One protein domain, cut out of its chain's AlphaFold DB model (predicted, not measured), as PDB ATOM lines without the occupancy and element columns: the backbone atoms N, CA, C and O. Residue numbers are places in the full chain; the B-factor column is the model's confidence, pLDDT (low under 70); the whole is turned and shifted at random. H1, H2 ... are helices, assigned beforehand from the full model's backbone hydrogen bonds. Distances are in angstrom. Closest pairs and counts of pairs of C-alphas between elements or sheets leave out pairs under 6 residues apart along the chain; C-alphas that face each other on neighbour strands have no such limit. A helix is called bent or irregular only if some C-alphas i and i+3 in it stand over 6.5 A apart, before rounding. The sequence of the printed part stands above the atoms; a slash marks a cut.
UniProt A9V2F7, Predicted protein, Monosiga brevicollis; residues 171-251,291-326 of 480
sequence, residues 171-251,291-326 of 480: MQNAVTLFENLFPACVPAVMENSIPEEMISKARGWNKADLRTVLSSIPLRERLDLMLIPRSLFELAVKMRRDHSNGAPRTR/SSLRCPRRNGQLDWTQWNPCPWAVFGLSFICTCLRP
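This is residues 171 to 251 and 291 to 326 of the 480 residues of the protein "Predicted protein" of Monosiga brevicollis (UniProt A9V2F7). Three helices form a loose row side by side, with irregular H6 in the middle, H5 on one side of it and H3 on the other; H4 meets H6 near their ends in a corner, Leu 223 of H4 by Val 314 of H6, and H1 sits by H5 and H6. H5 lies toward one end of the long axis, while H2 and the tip of the unnamed stretch 291 to 310 make the other end. The printed part has 117 residues, with six named helices in the order H1 to H6 and no named strand; the class is all helix, though the helices hold 58 of the 117 residues, under half. The whole is compact, with a radius of gyration of the C-alphas of 14.4 A, yet elongated, spanning 47 by 28 by 25 A.

Find C-alpha 174 at (14.226, -71.527, 13.473); there H1 begins and runs to residue 181. After residues 182 to 195 you reach H2, residues 196 to 201, then H3, residues 207 to 214, and H4, residues 217 to 224. H5 begins at C-alpha 230, at (16.884, -66.383, 19.420), and runs 21.2 A to residue 244. Beyond the cut, H6 runs 14.4 A from residue 311 to C-alpha 323 at (14.696, -82.911, 26.258); it is irregular, with C-alphas 314 and 317 8.8 A apart.

Start at H6, the hub. It touches H5 at a shallow tilt of 11 degrees, the same way; the closest C-alphas, of Arg 240 and Cys 323, are 6.0 A apart. With residues 313 to 317 alone it touches H3, opposite ways at 38 degrees, only just a steep tilt; the closest C-alphas, of Arg 211 and Leu 317, are 6.2 A apart. With residues 313 to 314 alone it touches H4, about perpendicular at 76 degrees; the closest C-alphas, of Leu 223 and Val 314, are 5.5 A apart. H1 only just touches H6, with 3 pairs of C-alphas within 8 A, the closest Val 175 and Phe 315 at 6.5 A. H2 only just touches H3, with 3 such pairs, the closest Ile 199 and Val 213 at 7.5 A. H2 and H6 are apart. In H1, H2, H3 and H5 every O i to N i+4 pair is within hydrogen-bond range; in H4 3 of 4 are, and in H6 4 of 9, beside 7 of 10 O i to N i+3 pairs.

The two C-alphas farthest apart, of Asn 245 and Asn 299, are 48.6 A apart. Residues 252 to 290 are not printed, and C-alphas 251 and 291 are 17.9 A apart across this cut. The link from H1 to H2 is long, at 14 residues. Look for pLDDT under 70 at residues 194 to 195 and 200 to 203; the mean of the printed part is 85.8.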
ATOM      1  N   MET A 171      13.574 -65.168  14.995       83.62
ATOM      2  CA  MET A 171      13.946 -66.008  13.853       83.62
ATOM      3  C   MET A 171      12.725 -66.644  13.184       83.62
ATOM      4  O   MET A 171      11.981 -67.377  13.831       83.62
ATOM      5  N   GLN A 172      12.582 -66.417  11.872       80.06
ATOM      6  CA  GLN A 172      11.514 -66.966  11.020       80.06
ATOM      7  C   GLN A 172      11.796 -68.408  10.547       80.06
ATOM      8  O   GLN A 172      10.868 -69.156  10.286       80.06
ATOM      9  N   ASN A 173      13.069 -68.825  10.472       84.00
ATOM     10  CA  ASN A 173      13.485 -70.150   9.964       84.00
ATOM     11  C   ASN A 173      14.058 -71.063  11.065       84.00
ATOM     12  O   ASN A 173      14.860 -71.961  10.798       84.00
ATOM     13  N   ALA A 174      13.686 -70.811  12.321       86.00
ATOM     14  CA  ALA A 174      14.226 -71.527  13.473       86.00
ATOM     15  C   ALA A 174      13.983 -73.044  13.381       86.00
ATOM     16  O   ALA A 174      14.862 -73.823  13.736       86.00
ATOM     17  N   VAL A 175      12.832 -73.475  12.856       86.44
ATOM     18  CA  VAL A 175      12.517 -74.902  12.683       86.44
ATOM     19  C   VAL A 175      13.473 -75.580  11.725       86.44
ATOM     20  O   VAL A 175      14.125 -76.547  12.105       86.44
ATOM     21  N   THR A 176      13.586 -75.055  10.508       88.00
ATOM     22  CA  THR A 176      14.433 -75.641   9.468       88.00
ATOM     23  C   THR A 176      15.881 -75.729   9.938       88.00
ATOM     24  O   THR A 176      16.536 -76.753   9.764       88.00
ATOM     25  N   LEU A 177      16.380 -74.686  10.611       88.94
ATOM     26  CA  LEU A 177      17.713 -74.705  11.214       88.94
ATOM     27  C   LEU A 177      17.832 -75.774  12.307       88.94
ATOM     28  O   LEU A 177      18.827 -76.497  12.349       88.94
ATOM     29  N   PHE A 178      16.830 -75.901  13.179       91.75
ATOM     30  CA  PHE A 178      16.819 -76.914  14.233       91.75
ATOM     31  C   PHE A 178      16.819 -78.338  13.662       91.75
ATOM     32  O   PHE A 178      17.578 -79.186  14.122       91.75
ATOM     33  N   GLU A 179      15.994 -78.603  12.653       90.25
ATOM     34  CA  GLU A 179      15.878 -79.910  12.003       90.25
ATOM     35  C   GLU A 179      17.148 -80.281  11.234       90.25
ATOM     36  O   GLU A 179      17.604 -81.418  11.330       90.25
ATOM     37  N   ASN A 180      17.789 -79.313  10.572       90.88
ATOM     38  CA  ASN A 180      19.093 -79.514   9.938       90.88
ATOM     39  C   ASN A 180      20.184 -79.868  10.962       90.88
ATOM     40  O   ASN A 180      21.045 -80.701  10.688       90.88
ATOM     41  N   LEU A 181      20.143 -79.264  12.156       90.38
ATOM     42  CA  LEU A 181      21.057 -79.600  13.253       90.38
ATOM     43  C   LEU A 181      20.727 -80.954  13.899       90.38
ATOM     44  O   LEU A 181      21.627 -81.625  14.408       90.38
ATOM     45  N   PHE A 182      19.454 -81.357  13.897       91.00
ATOM     46  CA  PHE A 182      18.971 -82.572  14.551       91.00
ATOM     47  C   PHE A 182      17.942 -83.334  13.693       91.00
ATOM     48  O   PHE A 182      16.760 -83.375  14.049       91.00
ATOM     49  N   PRO A 183      18.367 -84.049  12.634       85.44
ATOM     50  CA  PRO A 183      17.444 -84.724  11.710       85.44
ATOM     51  C   PRO A 183      16.513 -85.753  12.374       85.44
ATOM     52  O   PRO A 183      15.395 -85.978  11.928       85.44
ATOM     53  N   ALA A 184      16.921 -86.335  13.508       80.31
ATOM     54  CA  ALA A 184      16.098 -87.257  14.301       80.31
ATOM     55  C   ALA A 184      14.875 -86.599  14.988       80.31
ATOM     56  O   ALA A 184      14.101 -87.277  15.671       80.31
ATOM     57  N   CYS A 185      14.729 -85.276  14.893       78.94
ATOM     58  CA  CYS A 185      13.561 -84.543  15.375       78.94
ATOM     59  C   CYS A 185      12.461 -84.395  14.319       78.94
ATOM     60  O   CYS A 185      11.334 -84.081  14.703       78.94
ATOM     61  N   VAL A 186      12.757 -84.672  13.044       77.94
ATOM     62  CA  VAL A 186      11.771 -84.629  11.962       77.94
ATOM     63  C   VAL A 186      10.721 -85.728  12.191       77.94
ATOM     64  O   VAL A 186      11.087 -86.883  12.445       77.94
ATOM     65  N   PRO A 187       9.416 -85.410  12.149       74.25
ATOM     66  CA  PRO A 187       8.366 -86.417  12.235       74.25
ATOM     67  C   PRO A 187       8.520 -87.466  11.126       74.25
ATOM     68  O   PRO A 187       8.584 -87.131   9.949       74.25
ATOM     69  N   ALA A 188       8.562 -88.749  11.497       70.50
ATOM     70  CA  ALA A 188       8.733 -89.845  10.536       70.50
ATOM     71  C   ALA A 188       7.523 -90.032   9.603       70.50
ATOM     72  O   ALA A 188       7.655 -90.584   8.515       70.50
ATOM     73  N   VAL A 189       6.343 -89.600  10.048       74.31
ATOM     74  CA  VAL A 189       5.093 -89.664   9.296       74.31
ATOM     75  C   VAL A 189       4.405 -88.325   9.475       74.31
ATOM     76  O   VAL A 189       4.247 -87.871  10.610       74.31
ATOM     77  N   MET A 190       4.030 -87.703   8.362       75.88
ATOM     78  CA  MET A 190       3.192 -86.515   8.365       75.88
ATOM     79  C   MET A 190       1.792 -86.878   7.876       75.88
ATOM     80  O   MET A 190       1.638 -87.644   6.923       75.88
ATOM     81  N   GLU A 191       0.777 -86.358   8.555       76.19
ATOM     82  CA  GLU A 191      -0.627 -86.612   8.239       76.19
ATOM     83  C   GLU A 191      -1.213 -85.421   7.469       76.19
ATOM     84  O   GLU A 191      -1.057 -84.266   7.869       76.19
ATOM     85  N   ASN A 192      -1.901 -85.700   6.355       77.12
ATOM     86  CA  ASN A 192      -2.439 -84.667   5.458       77.12
ATOM     87  C   ASN A 192      -3.684 -83.952   6.009       77.12
ATOM     88  O   ASN A 192      -4.118 -82.954   5.437       77.12
ATOM     89  N   SER A 193      -4.291 -84.456   7.082       75.50
ATOM     90  CA  SER A 193      -5.482 -83.864   7.688       75.50
ATOM     91  C   SER A 193      -5.151 -83.218   9.031       75.50
ATOM     92  O   SER A 193      -4.328 -83.703   9.808       75.50
ATOM     93  N   ILE A 194      -5.812 -82.094   9.315       68.50
ATOM     94  CA  ILE A 194      -5.901 -81.567  10.674       68.50
ATOM     95  C   ILE A 194      -7.115 -82.245  11.316       68.50
ATOM     96  O   ILE A 194      -8.234 -82.019  10.848       68.50
ATOM     97  N   PRO A 195      -6.967 -83.026  12.399       69.31
ATOM     98  CA  PRO A 195      -8.115 -83.430  13.196       69.31
ATOM     99  C   PRO A 195      -8.611 -82.204  13.981       69.31
ATOM    100  O   PRO A 195      -8.314 -82.028  15.162       69.31
ATOM    101  N   GLU A 196      -9.343 -81.308  13.311       70.06
ATOM    102  CA  GLU A 196      -9.842 -80.051  13.890       70.06
ATOM    103  C   GLU A 196     -10.667 -80.288  15.160       70.06
ATOM    104  O   GLU A 196     -10.673 -79.475  16.089       70.06
ATOM    105  N   GLU A 197     -11.343 -81.435  15.226       70.81
ATOM    106  CA  GLU A 197     -12.075 -81.879  16.405       70.81
ATOM    107  C   GLU A 197     -11.159 -82.117  17.609       70.81
ATOM    108  O   GLU A 197     -11.519 -81.757  18.729       70.81
ATOM    109  N   MET A 198      -9.950 -82.647  17.404       70.19
ATOM    110  CA  MET A 198      -8.979 -82.857  18.482       70.19
ATOM    111  C   MET A 198      -8.423 -81.529  18.994       70.19
ATOM    112  O   MET A 198      -8.342 -81.316  20.204       70.19
ATOM    113  N   ILE A 199      -8.112 -80.597  18.087       71.50
ATOM    114  CA  ILE A 199      -7.613 -79.262  18.452       71.50
ATOM    115  C   ILE A 199      -8.677 -78.448  19.200       71.50
ATOM    116  O   ILE A 199      -8.339 -77.672  20.089       71.50
ATOM    117  N   SER A 200      -9.962 -78.637  18.895       67.75
ATOM    118  CA  SER A 200     -11.049 -77.885  19.534       67.75
ATOM    119  C   SER A 200     -11.599 -78.530  20.818       67.75
ATOM    120  O   SER A 200     -11.937 -77.801  21.753       67.75
ATOM    121  N   LYS A 201     -11.672 -79.869  20.916       64.31
ATOM    122  CA  LYS A 201     -12.422 -80.573  21.983       64.31
ATOM    123  C   LYS A 201     -11.568 -81.272  23.054       64.31
ATOM    124  O   LYS A 201     -12.114 -81.648  24.092       64.31
ATOM    125  N   ALA A 202     -10.255 -81.453  22.874       62.38
ATOM    126  CA  ALA A 202      -9.461 -82.334  23.747       62.38
ATOM    127  C   ALA A 202      -9.309 -81.812  25.191       62.38
ATOM    128  O   ALA A 202      -8.427 -81.001  25.466       62.38
ATOM    129  N   ARG A 203     -10.133 -82.281  26.145       63.34
ATOM    130  CA  ARG A 203     -10.062 -81.913  27.583       63.34
ATOM    131  C   ARG A 203      -8.877 -82.527  28.345       63.34
ATOM    132  O   ARG A 203      -8.594 -82.087  29.454       63.34
ATOM    133  N   GLY A 204      -8.149 -83.460  27.741       72.50
ATOM    134  CA  GLY A 204      -6.930 -84.035  28.299       72.50
ATOM    135  C   GLY A 204      -5.984 -84.411  27.173       72.50
ATOM    136  O   GLY A 204      -6.305 -85.280  26.378       72.50
ATOM    137  N   TRP A 205      -4.841 -83.736  27.095       79.94
ATOM    138  CA  TRP A 205      -3.833 -84.018  26.079       79.94
ATOM    139  C   TRP A 205      -2.933 -85.153  26.541       79.94
ATOM    140  O   TRP A 205      -2.246 -85.025  27.561       79.94
ATOM    141  N   ASN A 206      -2.913 -86.243  25.781       83.56
ATOM    142  CA  ASN A 206      -1.955 -87.322  25.966       83.56
ATOM    143  C   ASN A 206      -0.826 -87.249  24.908       83.56
ATOM    144  O   ASN A 206      -0.813 -86.403  24.011       83.56
ATOM    145  N   LYS A 207       0.181 -88.123  25.038       86.56
ATOM    146  CA  LYS A 207       1.335 -88.163  24.120       86.56
ATOM    147  C   LYS A 207       0.946 -88.580  22.695       86.56
ATOM    148  O   LYS A 207       1.597 -88.129  21.757       86.56
ATOM    149  N   ALA A 208      -0.044 -89.456  22.536       85.62
ATOM    150  CA  ALA A 208      -0.528 -89.890  21.229       85.62
ATOM    151  C   ALA A 208      -1.277 -88.752  20.525       85.62
ATOM    152  O   ALA A 208      -0.941 -88.453  19.386       85.62
ATOM    153  N   ASP A 209      -2.154 -88.031  21.229       86.25
ATOM    154  CA  ASP A 209      -2.879 -86.881  20.671       86.25
ATOM    155  C   ASP A 209      -1.909 -85.811  20.174       86.25
ATOM    156  O   ASP A 209      -2.022 -85.312  19.058       86.25
ATOM    157  N   LEU A 210      -0.904 -85.487  20.993       86.88
ATOM    158  CA  LEU A 210       0.139 -84.544  20.608       86.88
ATOM    159  C   LEU A 210       0.970 -85.043  19.435       86.88
ATOM    160  O   LEU A 210       1.459 -84.220  18.669       86.88
ATOM    161  N   ARG A 211       1.160 -86.360  19.299       88.50
ATOM    162  CA  ARG A 211       1.885 -86.928  18.161       88.50
ATOM    163  C   ARG A 211       1.108 -86.652  16.891       88.50
ATOM    164  O   ARG A 211       1.669 -86.005  16.025       88.50
ATOM    165  N   THR A 212      -0.151 -87.079  16.846       87.12
ATOM    166  CA  THR A 212      -1.063 -86.910  15.709       87.12
ATOM    167  C   THR A 212      -1.208 -85.440  15.322       87.12
ATOM    168  O   THR A 212      -1.045 -85.069  14.164       87.12
ATOM    169  N   VAL A 213      -1.443 -84.568  16.305       88.06
ATOM    170  CA  VAL A 213      -1.638 -83.137  16.048       88.06
ATOM    171  C   VAL A 213      -0.348 -82.477  15.554       88.06
ATOM    172  O   VAL A 213      -0.381 -81.779  14.548       88.06
ATOM    173  N   LEU A 214       0.799 -82.717  16.202       89.38
ATOM    174  CA  LEU A 214       2.077 -82.119  15.782       89.38
ATOM    175  C   LEU A 214       2.673 -82.758  14.516       89.38
ATOM    176  O   LEU A 214       3.596 -82.181  13.948       89.38
ATOM    177  N   SER A 215       2.176 -83.918  14.073       87.50
ATOM    178  CA  SER A 215       2.507 -84.508  12.767       87.50
ATOM    179  C   SER A 215       1.607 -84.027  11.629       87.50
ATOM    180  O   SER A 215       1.836 -84.401  10.482       87.50
ATOM    181  N   SER A 216       0.574 -83.233  11.915       88.19
ATOM    182  CA  SER A 216      -0.323 -82.708  10.889       88.19
ATOM    183  C   SER A 216       0.401 -81.675  10.019       88.19
ATOM    184  O   SER A 216       0.902 -80.677  10.544       88.19
ATOM    185  N   ILE A 217       0.433 -81.889   8.698       87.00
ATOM    186  CA  ILE A 217       1.125 -80.999   7.746       87.00
ATOM    187  C   ILE A 217       0.629 -79.557   7.865       87.00
ATOM    188  O   ILE A 217       1.457 -78.675   8.091       87.00
ATOM    189  N   PRO A 218      -0.687 -79.272   7.803       86.69
ATOM    190  CA  PRO A 218      -1.120 -77.884   7.751       86.69
ATOM    191  C   PRO A 218      -0.930 -77.170   9.097       86.69
ATOM    192  O   PRO A 218      -0.789 -75.952   9.131       86.69
ATOM    193  N   LEU A 219      -0.878 -77.901  10.220       86.75
ATOM    194  CA  LEU A 219      -0.468 -77.318  11.499       86.75
ATOM    195  C   LEU A 219       1.033 -77.015  11.513       86.75
ATOM    196  O   LEU A 219       1.440 -75.970  12.016       86.75
ATOM    197  N   ARG A 220       1.855 -77.924  10.975       86.81
ATOM    198  CA  ARG A 220       3.308 -77.768  10.935       86.81
ATOM    199  C   ARG A 220       3.713 -76.551  10.117       86.81
ATOM    200  O   ARG A 220       4.427 -75.706  10.638       86.81
ATOM    201  N   GLU A 221       3.134 -76.392   8.931       87.19
ATOM    202  CA  GLU A 221       3.324 -75.206   8.089       87.19
ATOM    203  C   GLU A 221       3.006 -73.906   8.841       87.19
ATOM    204  O   GLU A 221       3.676 -72.894   8.655       87.19
ATOM    205  N   ARG A 222       2.006 -73.913   9.734       88.38
ATOM    206  CA  ARG A 222       1.672 -72.744  10.563       88.38
ATOM    207  C   ARG A 222       2.656 -72.525  11.707       88.38
ATOM    208  O   ARG A 222       2.985 -71.378  11.992       88.38
ATOM    209  N   LEU A 223       3.115 -73.593  12.358       89.44
ATOM    210  CA  LEU A 223       4.134 -73.515  13.411       89.44
ATOM    211  C   LEU A 223       5.483 -73.034  12.861       89.44
ATOM    212  O   LEU A 223       6.177 -72.298  13.553       89.44
ATOM    213  N   ASP A 224       5.826 -73.396  11.627       87.81
ATOM    214  CA  ASP A 224       7.077 -72.994  10.974       87.81
ATOM    215  C   ASP A 224       7.121 -71.493  10.668       87.81
ATOM    216  O   ASP A 224       8.194 -70.902  10.605       87.81
ATOM    217  N   LEU A 225       5.957 -70.851  10.538       88.50
ATOM    218  CA  LEU A 225       5.848 -69.404  10.356       88.50
ATOM    219  C   LEU A 225       5.938 -68.619  11.670       88.50
ATOM    220  O   LEU A 225       5.936 -67.384  11.637       88.50
ATOM    221  N   MET A 226       5.982 -69.296  12.819       87.69
ATOM    222  CA  MET A 226       6.062 -68.622  14.107       87.69
ATOM    223  C   MET A 226       7.458 -68.072  14.368       87.69
ATOM    224  O   MET A 226       8.458 -68.788  14.330       87.69
ATOM    225  N   LEU A 227       7.497 -66.801  14.752       89.06
ATOM    226  CA  LEU A 227       8.702 -66.149  15.231       89.06
ATOM    227  C   LEU A 227       9.124 -66.727  16.583       89.06
ATOM    228  O   LEU A 227       8.367 -66.696  17.557       89.06
ATOM    229  N   ILE A 228      10.354 -67.238  16.645       90.19
ATOM    230  CA  ILE A 228      10.956 -67.740  17.883       90.19
ATOM    231  C   ILE A 228      12.057 -66.781  18.341       90.19
ATOM    232  O   ILE A 228      12.937 -66.457  17.537       90.19
ATOM    233  N   PRO A 229      12.067 -66.369  19.623       91.06
ATOM    234  CA  PRO A 229      13.188 -65.630  20.191       91.06
ATOM    235  C   PRO A 229      14.498 -66.409  20.043       91.06
ATOM    236  O   PRO A 229      14.560 -67.600  20.365       91.06
ATOM    237  N   ARG A 230      15.567 -65.749  19.590       91.50
ATOM    238  CA  ARG A 230      16.884 -66.383  19.420       91.50
ATOM    239  C   ARG A 230      17.371 -67.102  20.681       91.50
ATOM    240  O   ARG A 230      17.843 -68.234  20.590       91.50
ATOM    241  N   SER A 231      17.177 -66.490  21.847       91.88
ATOM    242  CA  SER A 231      17.510 -67.065  23.158       91.88
ATOM    243  C   SER A 231      16.850 -68.432  23.384       91.88
ATOM    244  O   SER A 231      17.486 -69.380  23.850       91.88
ATOM    245  N   LEU A 232      15.581 -68.565  22.991       92.06
ATOM    246  CA  LEU A 232      14.822 -69.798  23.125       92.06
ATOM    247  C   LEU A 232      15.315 -70.880  22.159       92.06
ATOM    248  O   LEU A 232      15.407 -72.049  22.538       92.06
ATOM    249  N   PHE A 233      15.651 -70.506  20.926       94.25
ATOM    250  CA  PHE A 233      16.246 -71.436  19.967       94.25
ATOM    251  C   PHE A 233      17.609 -71.946  20.446       94.25
ATOM    252  O   PHE A 233      17.843 -73.155  20.454       94.25
ATOM    253  N   GLU A 234      18.493 -71.054  20.896       94.06
ATOM    254  CA  GLU A 234      19.804 -71.425  21.436       94.06
ATOM    255  C   GLU A 234      19.660 -72.358  22.644       94.06
ATOM    256  O   GLU A 234      20.364 -73.368  22.750       94.06
ATOM    257  N   LEU A 235      18.679 -72.085  23.510       93.88
ATOM    258  CA  LEU A 235      18.319 -72.961  24.616       93.88
ATOM    259  C   LEU A 235      17.851 -74.342  24.128       93.88
ATOM    260  O   LEU A 235      18.297 -75.354  24.670       93.88
ATOM    261  N   ALA A 236      17.001 -74.412  23.101       94.56
ATOM    262  CA  ALA A 236      16.539 -75.675  22.522       94.56
ATOM    263  C   ALA A 236      17.706 -76.508  21.964       94.56
ATOM    264  O   ALA A 236      17.827 -77.701  22.260       94.56
ATOM    265  N   VAL A 237      18.601 -75.868  21.202       95.38
ATOM    266  CA  VAL A 237      19.806 -76.494  20.638       95.38
ATOM    267  C   VAL A 237      20.703 -77.030  21.751       95.38
ATOM    268  O   VAL A 237      21.135 -78.184  21.694       95.38
ATOM    269  N   LYS A 238      20.951 -76.220  22.786       95.31
ATOM    270  CA  LYS A 238      21.742 -76.619  23.951       95.31
ATOM    271  C   LYS A 238      21.125 -77.826  24.654       95.31
ATOM    272  O   LYS A 238      21.800 -78.838  24.808       95.31
ATOM    273  N   MET A 239      19.835 -77.773  24.993       94.94
ATOM    274  CA  MET A 239      19.135 -78.882  25.655       94.94
ATOM    275  C   MET A 239      19.210 -80.187  24.855       94.94
ATOM    276  O   MET A 239      19.326 -81.268  25.438       94.94
ATOM    277  N   ARG A 240      19.132 -80.106  23.523       94.12
ATOM    278  CA  ARG A 240      19.224 -81.283  22.658       94.12
ATOM    279  C   ARG A 240      20.631 -81.872  22.645       94.12
ATOM    280  O   ARG A 240      20.755 -83.085  22.788       94.12
ATOM    281  N   ARG A 241      21.670 -81.041  22.529       94.12
ATOM    282  CA  ARG A 241      23.076 -81.483  22.612       94.12
ATOM    283  C   ARG A 241      23.392 -82.094  23.969       94.12
ATOM    284  O   ARG A 241      23.922 -83.198  24.023       94.12
ATOM    285  N   ASP A 242      23.006 -81.415  25.044       93.81
ATOM    286  CA  ASP A 242      23.237 -81.875  26.411       93.81
ATOM    287  C   ASP A 242      22.582 -83.246  26.632       93.81
ATOM    288  O   ASP A 242      23.226 -84.169  27.127       93.81
ATOM    289  N   HIS A 243      21.332 -83.428  26.191       92.69
ATOM    290  CA  HIS A 243      20.651 -84.720  26.294       92.69
ATOM    291  C   HIS A 243      21.326 -85.816  25.453       92.69
ATOM    292  O   HIS A 243      21.440 -86.950  25.913       92.69
ATOM    293  N   SER A 244      21.796 -85.507  24.239       91.12
ATOM    294  CA  SER A 244      22.585 -86.456  23.434       91.12
ATOM    295  C   SER A 244      23.875 -86.886  24.139       91.12
ATOM    296  O   SER A 244      24.325 -88.012  23.950       91.12
ATOM    297  N   ASN A 245      24.422 -86.030  25.004       93.06
ATOM    298  CA  ASN A 245      25.582 -86.314  25.849       93.06
ATOM    299  C   ASN A 245      25.208 -86.959  27.201       93.06
ATOM    300  O   ASN A 245      26.041 -87.029  28.103       93.06
ATOM    301  N   GLY A 246      23.961 -87.411  27.374       93.12
ATOM    302  CA  GLY A 246      23.492 -88.091  28.585       93.12
ATOM    303  C   GLY A 246      23.042 -87.165  29.721       93.12
ATOM    304  O   GLY A 246      22.761 -87.648  30.820       93.12
ATOM    305  N   ALA A 247      22.946 -85.851  29.493       93.12
ATOM    306  CA  ALA A 247      22.450 -84.930  30.509       93.12
ATOM    307  C   ALA A 247      20.967 -85.193  30.840       93.12
ATOM    308  O   ALA A 247      20.175 -85.588  29.975       93.12
ATOM    309  N   PRO A 248      20.542 -84.940  32.091       92.19
ATOM    310  CA  PRO A 248      19.159 -85.138  32.490       92.19
ATOM    311  C   PRO A 248      18.214 -84.141  31.806       92.19
ATOM    312  O   PRO A 248      18.558 -82.995  31.531       92.19
ATOM    313  N   ARG A 249      16.956 -84.558  31.631       91.06
ATOM    314  CA  ARG A 249      15.882 -83.721  31.063       91.06
ATOM    315  C   ARG A 249      15.662 -82.443  31.875       91.06
ATOM    316  O   ARG A 249      15.556 -82.523  33.109       91.06
ATOM    317  N   THR A 250      15.478 -81.320  31.181       89.75
ATOM    318  CA  THR A 250      15.271 -79.984  31.769       89.75
ATOM    319  C   THR A 250      13.807 -79.749  32.116       89.75
ATOM    320  O   THR A 250      12.923 -80.195  31.391       89.75
ATOM    321  N   ARG A 251      13.506 -79.065  33.226       86.31
ATOM    322  CA  ARG A 251      12.115 -78.772  33.613       86.31
ATOM    323  C   ARG A 251      11.432 -77.871  32.586       86.31
ATOM    324  O   ARG A 251      12.052 -76.980  32.027       86.31
ATOM    325  N   SER A 291      -2.730 -77.740  25.251       85.06
ATOM    326  CA  SER A 291      -3.740 -76.705  25.515       85.06
ATOM    327  C   SER A 291      -3.464 -75.408  24.758       85.06
ATOM    328  O   SER A 291      -4.412 -74.747  24.348       85.06
ATOM    329  N   SER A 292      -2.195 -75.078  24.512       87.19
ATOM    330  CA  SER A 292      -1.817 -73.921  23.698       87.19
ATOM    331  C   SER A 292      -2.035 -74.132  22.193       87.19
ATOM    332  O   SER A 292      -2.215 -73.163  21.465       87.19
ATOM    333  N   LEU A 293      -2.078 -75.385  21.718       88.44
ATOM    334  CA  LEU A 293      -2.381 -75.701  20.317       88.44
ATOM    335  C   LEU A 293      -3.853 -75.478  19.965       88.44
ATOM    336  O   LEU A 293      -4.188 -75.462  18.785       88.44
ATOM    337  N   ARG A 294      -4.729 -75.276  20.956       86.06
ATOM    338  CA  ARG A 294      -6.131 -74.942  20.708       86.06
ATOM    339  C   ARG A 294      -6.228 -73.597  19.990       86.06
ATOM    340  O   ARG A 294      -6.010 -72.544  20.587       86.06
ATOM    341  N   CYS A 295      -6.558 -73.650  18.706       83.19
ATOM    342  CA  CYS A 295      -6.771 -72.468  17.889       83.19
ATOM    343  C   CYS A 295      -8.204 -71.944  18.107       83.19
ATOM    344  O   CYS A 295      -9.154 -72.735  18.017       83.19
ATOM    345  N   PRO A 296      -8.387 -70.654  18.455       83.56
ATOM    346  CA  PRO A 296      -9.716 -70.080  18.621       83.56
ATOM    347  C   PRO A 296     -10.497 -70.157  17.308       83.56
ATOM    348  O   PRO A 296      -9.916 -70.156  16.226       83.56
ATOM    349  N   ARG A 297     -11.828 -70.231  17.394       86.25
ATOM    350  CA  ARG A 297     -12.696 -70.177  16.215       86.25
ATOM    351  C   ARG A 297     -13.339 -68.806  16.090       86.25
ATOM    352  O   ARG A 297     -13.914 -68.305  17.053       86.25
ATOM    353  N   ARG A 298     -13.304 -68.245  14.884       86.81
ATOM    354  CA  ARG A 298     -13.999 -67.014  14.508       86.81
ATOM    355  C   ARG A 298     -14.853 -67.314  13.281       86.81
ATOM    356  O   ARG A 298     -14.345 -67.785  12.272       86.81
ATOM    357  N   ASN A 299     -16.164 -67.093  13.387       89.06
ATOM    358  CA  ASN A 299     -17.138 -67.390  12.325       89.06
ATOM    359  C   ASN A 299     -17.125 -68.862  11.856       89.06
ATOM    360  O   ASN A 299     -17.222 -69.150  10.669       89.06
ATOM    361  N   GLY A 300     -16.956 -69.804  12.790       84.31
ATOM    362  CA  GLY A 300     -16.911 -71.242  12.491       84.31
ATOM    363  C   GLY A 300     -15.582 -71.751  11.916       84.31
ATOM    364  O   GLY A 300     -15.382 -72.962  11.889       84.31
ATOM    365  N   GLN A 301     -14.657 -70.864  11.541       83.75
ATOM    366  CA  GLN A 301     -13.325 -71.208  11.033       83.75
ATOM    367  C   GLN A 301     -12.240 -71.012  12.098       83.75
ATOM    368  O   GLN A 301     -12.430 -70.264  13.056       83.75
ATOM    369  N   LEU A 302     -11.104 -71.697  11.940       82.81
ATOM    370  CA  LEU A 302      -9.934 -71.539  12.808       82.81
ATOM    371  C   LEU A 302      -9.282 -70.163  12.590       82.81
ATOM    372  O   LEU A 302      -8.915 -69.809  11.470       82.81
ATOM    373  N   ASP A 303      -9.128 -69.397  13.668       87.06
ATOM    374  CA  ASP A 303      -8.513 -68.073  13.670       87.06
ATOM    375  C   ASP A 303      -7.014 -68.178  13.964       87.06
ATOM    376  O   ASP A 303      -6.537 -67.989  15.086       87.06
ATOM    377  N   TRP A 304      -6.260 -68.462  12.904       84.00
ATOM    378  CA  TRP A 304      -4.800 -68.522  12.942       84.00
ATOM    379  C   TRP A 304      -4.142 -67.186  13.298       84.00
ATOM    380  O   TRP A 304      -2.987 -67.182  13.701       84.00
ATOM    381  N   THR A 305      -4.849 -66.058  13.157       84.94
ATOM    382  CA  THR A 305      -4.272 -64.728  13.406       84.94
ATOM    383  C   THR A 305      -4.147 -64.431  14.894       84.94
ATOM    384  O   THR A 305      -3.179 -63.814  15.328       84.94
ATOM    385  N   GLN A 306      -5.100 -64.913  15.694       86.00
ATOM    386  CA  GLN A 306      -5.077 -64.781  17.153       86.00
ATOM    387  C   GLN A 306      -4.406 -65.974  17.842       86.00
ATOM    388  O   GLN A 306      -4.176 -65.958  19.059       86.00
ATOM    389  N   TRP A 307      -4.094 -67.023  17.080       88.31
ATOM    390  CA  TRP A 307      -3.490 -68.235  17.598       88.31
ATOM    391  C   TRP A 307      -2.040 -68.001  18.026       88.31
ATOM    392  O   TRP A 307      -1.181 -67.639  17.233       88.31
ATOM    393  N   ASN A 308      -1.774 -68.227  19.311       87.12
ATOM    394  CA  ASN A 308      -0.466 -68.026  19.928       87.12
ATOM    395  C   ASN A 308      -0.105 -69.252  20.779       87.12
ATOM    396  O   ASN A 308      -0.257 -69.210  22.010       87.12
ATOM    397  N   PRO A 309       0.307 -70.367  20.150       90.06
ATOM    398  CA  PRO A 309       0.661 -71.573  20.876       90.06
ATOM    399  C   PRO A 309       1.987 -71.398  21.628       90.06
ATOM    400  O   PRO A 309       2.736 -70.437  21.447       90.06
ATOM    401  N   CYS A 310       2.289 -72.348  22.509       91.06
ATOM    402  CA  CYS A 310       3.565 -72.405  23.202       91.06
ATOM    403  C   CYS A 310       4.700 -72.582  22.184       91.06
ATOM    404  O   CYS A 310       4.655 -73.551  21.422       91.06
ATOM    405  N   PRO A 311       5.762 -71.759  22.222       92.12
ATOM    406  CA  PRO A 311       6.862 -71.881  21.268       92.12
ATOM    407  C   PRO A 311       7.592 -73.233  21.328       92.12
ATOM    408  O   PRO A 311       8.175 -73.662  20.341       92.12
ATOM    409  N   TRP A 312       7.510 -73.973  22.445       92.75
ATOM    410  CA  TRP A 312       8.050 -75.338  22.503       92.75
ATOM    411  C   TRP A 312       7.387 -76.305  21.511       92.75
ATOM    412  O   TRP A 312       8.024 -77.280  21.115       92.75
ATOM    413  N   ALA A 313       6.140 -76.050  21.096       92.12
ATOM    414  CA  ALA A 313       5.439 -76.858  20.096       92.12
ATOM    415  C   ALA A 313       6.188 -76.905  18.759       92.12
ATOM    416  O   ALA A 313       6.165 -77.919  18.061       92.12
ATOM    417  N   VAL A 314       6.889 -75.821  18.434       92.19
ATOM    418  CA  VAL A 314       7.575 -75.623  17.160       92.19
ATOM    419  C   VAL A 314       8.759 -76.588  16.986       92.19
ATOM    420  O   VAL A 314       9.051 -77.022  15.878       92.19
ATOM    421  N   PHE A 315       9.375 -77.065  18.070       91.75
ATOM    422  CA  PHE A 315      10.444 -78.078  18.001       91.75
ATOM    423  C   PHE A 315       9.923 -79.528  17.915       91.75
ATOM    424  O   PHE A 315      10.707 -80.475  17.825       91.75
ATOM    425  N   GLY A 316       8.601 -79.715  17.941       91.00
ATOM    426  CA  GLY A 316       7.947 -81.005  17.744       91.00
ATOM    427  C   GLY A 316       7.965 -81.938  18.961       91.00
ATOM    428  O   GLY A 316       8.654 -81.739  19.967       91.00
ATOM    429  N   LEU A 317       7.177 -83.015  18.871       90.12
ATOM    430  CA  LEU A 317       6.977 -83.941  19.991       90.12
ATOM    431  C   LEU A 317       8.260 -84.685  20.390       90.12
ATOM    432  O   LEU A 317       8.456 -84.961  21.576       90.12
ATOM    433  N   SER A 318       9.116 -85.028  19.421       90.12
ATOM    434  CA  SER A 318      10.378 -85.739  19.673       90.12
ATOM    435  C   SER A 318      11.259 -84.937  20.627       90.12
ATOM    436  O   SER A 318      11.677 -85.460  21.663       90.12
ATOM    437  N   PHE A 319      11.456 -83.645  20.352       92.44
ATOM    438  CA  PHE A 319      12.181 -82.741  21.241       92.44
ATOM    439  C   PHE A 319      11.538 -82.678  22.631       92.44
ATOM    440  O   PHE A 319      12.208 -82.922  23.633       92.44
ATOM    441  N   ILE A 320      10.223 -82.454  22.715       90.56
ATOM    442  CA  ILE A 320       9.520 -82.340  24.002       90.56
ATOM    443  C   ILE A 320       9.674 -83.626  24.838       90.56
ATOM    444  O   ILE A 320       9.952 -83.583  26.039       90.56
ATOM    445  N   CYS A 321       9.533 -84.795  24.211       88.56
ATOM    446  CA  CYS A 321       9.627 -86.088  24.890       88.56
ATOM    447  C   CYS A 321      11.051 -86.499  25.266       88.56
ATOM    448  O   CYS A 321      11.208 -87.360  26.130       88.56
ATOM    449  N   THR A 322      12.065 -85.940  24.616       89.62
ATOM    450  CA  THR A 322      13.467 -86.267  24.891       89.62
ATOM    451  C   THR A 322      14.083 -85.252  25.835       89.62
ATOM    452  O   THR A 322      14.586 -85.632  26.877       89.62
ATOM    453  N   CYS A 323      13.962 -83.958  25.554       91.00
ATOM    454  CA  CYS A 323      14.696 -82.911  26.258       91.00
ATOM    455  C   CYS A 323      13.951 -82.346  27.476       91.00
ATOM    456  O   CYS A 323      14.588 -81.957  28.458       91.00
ATOM    457  N   LEU A 324      12.613 -82.318  27.455       89.69
ATOM    458  CA  LEU A 324      11.821 -81.608  28.468       89.69
ATOM    459  C   LEU A 324      11.191 -82.562  29.478       89.69
ATOM    460  O   LEU A 324      10.444 -83.457  29.113       89.69
ATOM    461  N   ARG A 325      11.445 -82.374  30.767       86.50
ATOM    462  CA  ARG A 325      10.871 -83.155  31.862       86.50
ATOM    463  C   ARG A 325       9.442 -82.677  32.160       86.50
ATOM    464  O   ARG A 325       9.253 -81.481  32.403       86.50
ATOM    465  N   PRO A 326       8.442 -83.578  32.207       73.19
ATOM    466  CA  PRO A 326       7.125 -83.222  32.719       73.19
ATOM    467  C   PRO A 326       7.223 -82.849  34.204       73.19
ATOM    468  O   PRO A 326       8.038 -83.405  34.941       73.19
TER     469      PRO A 326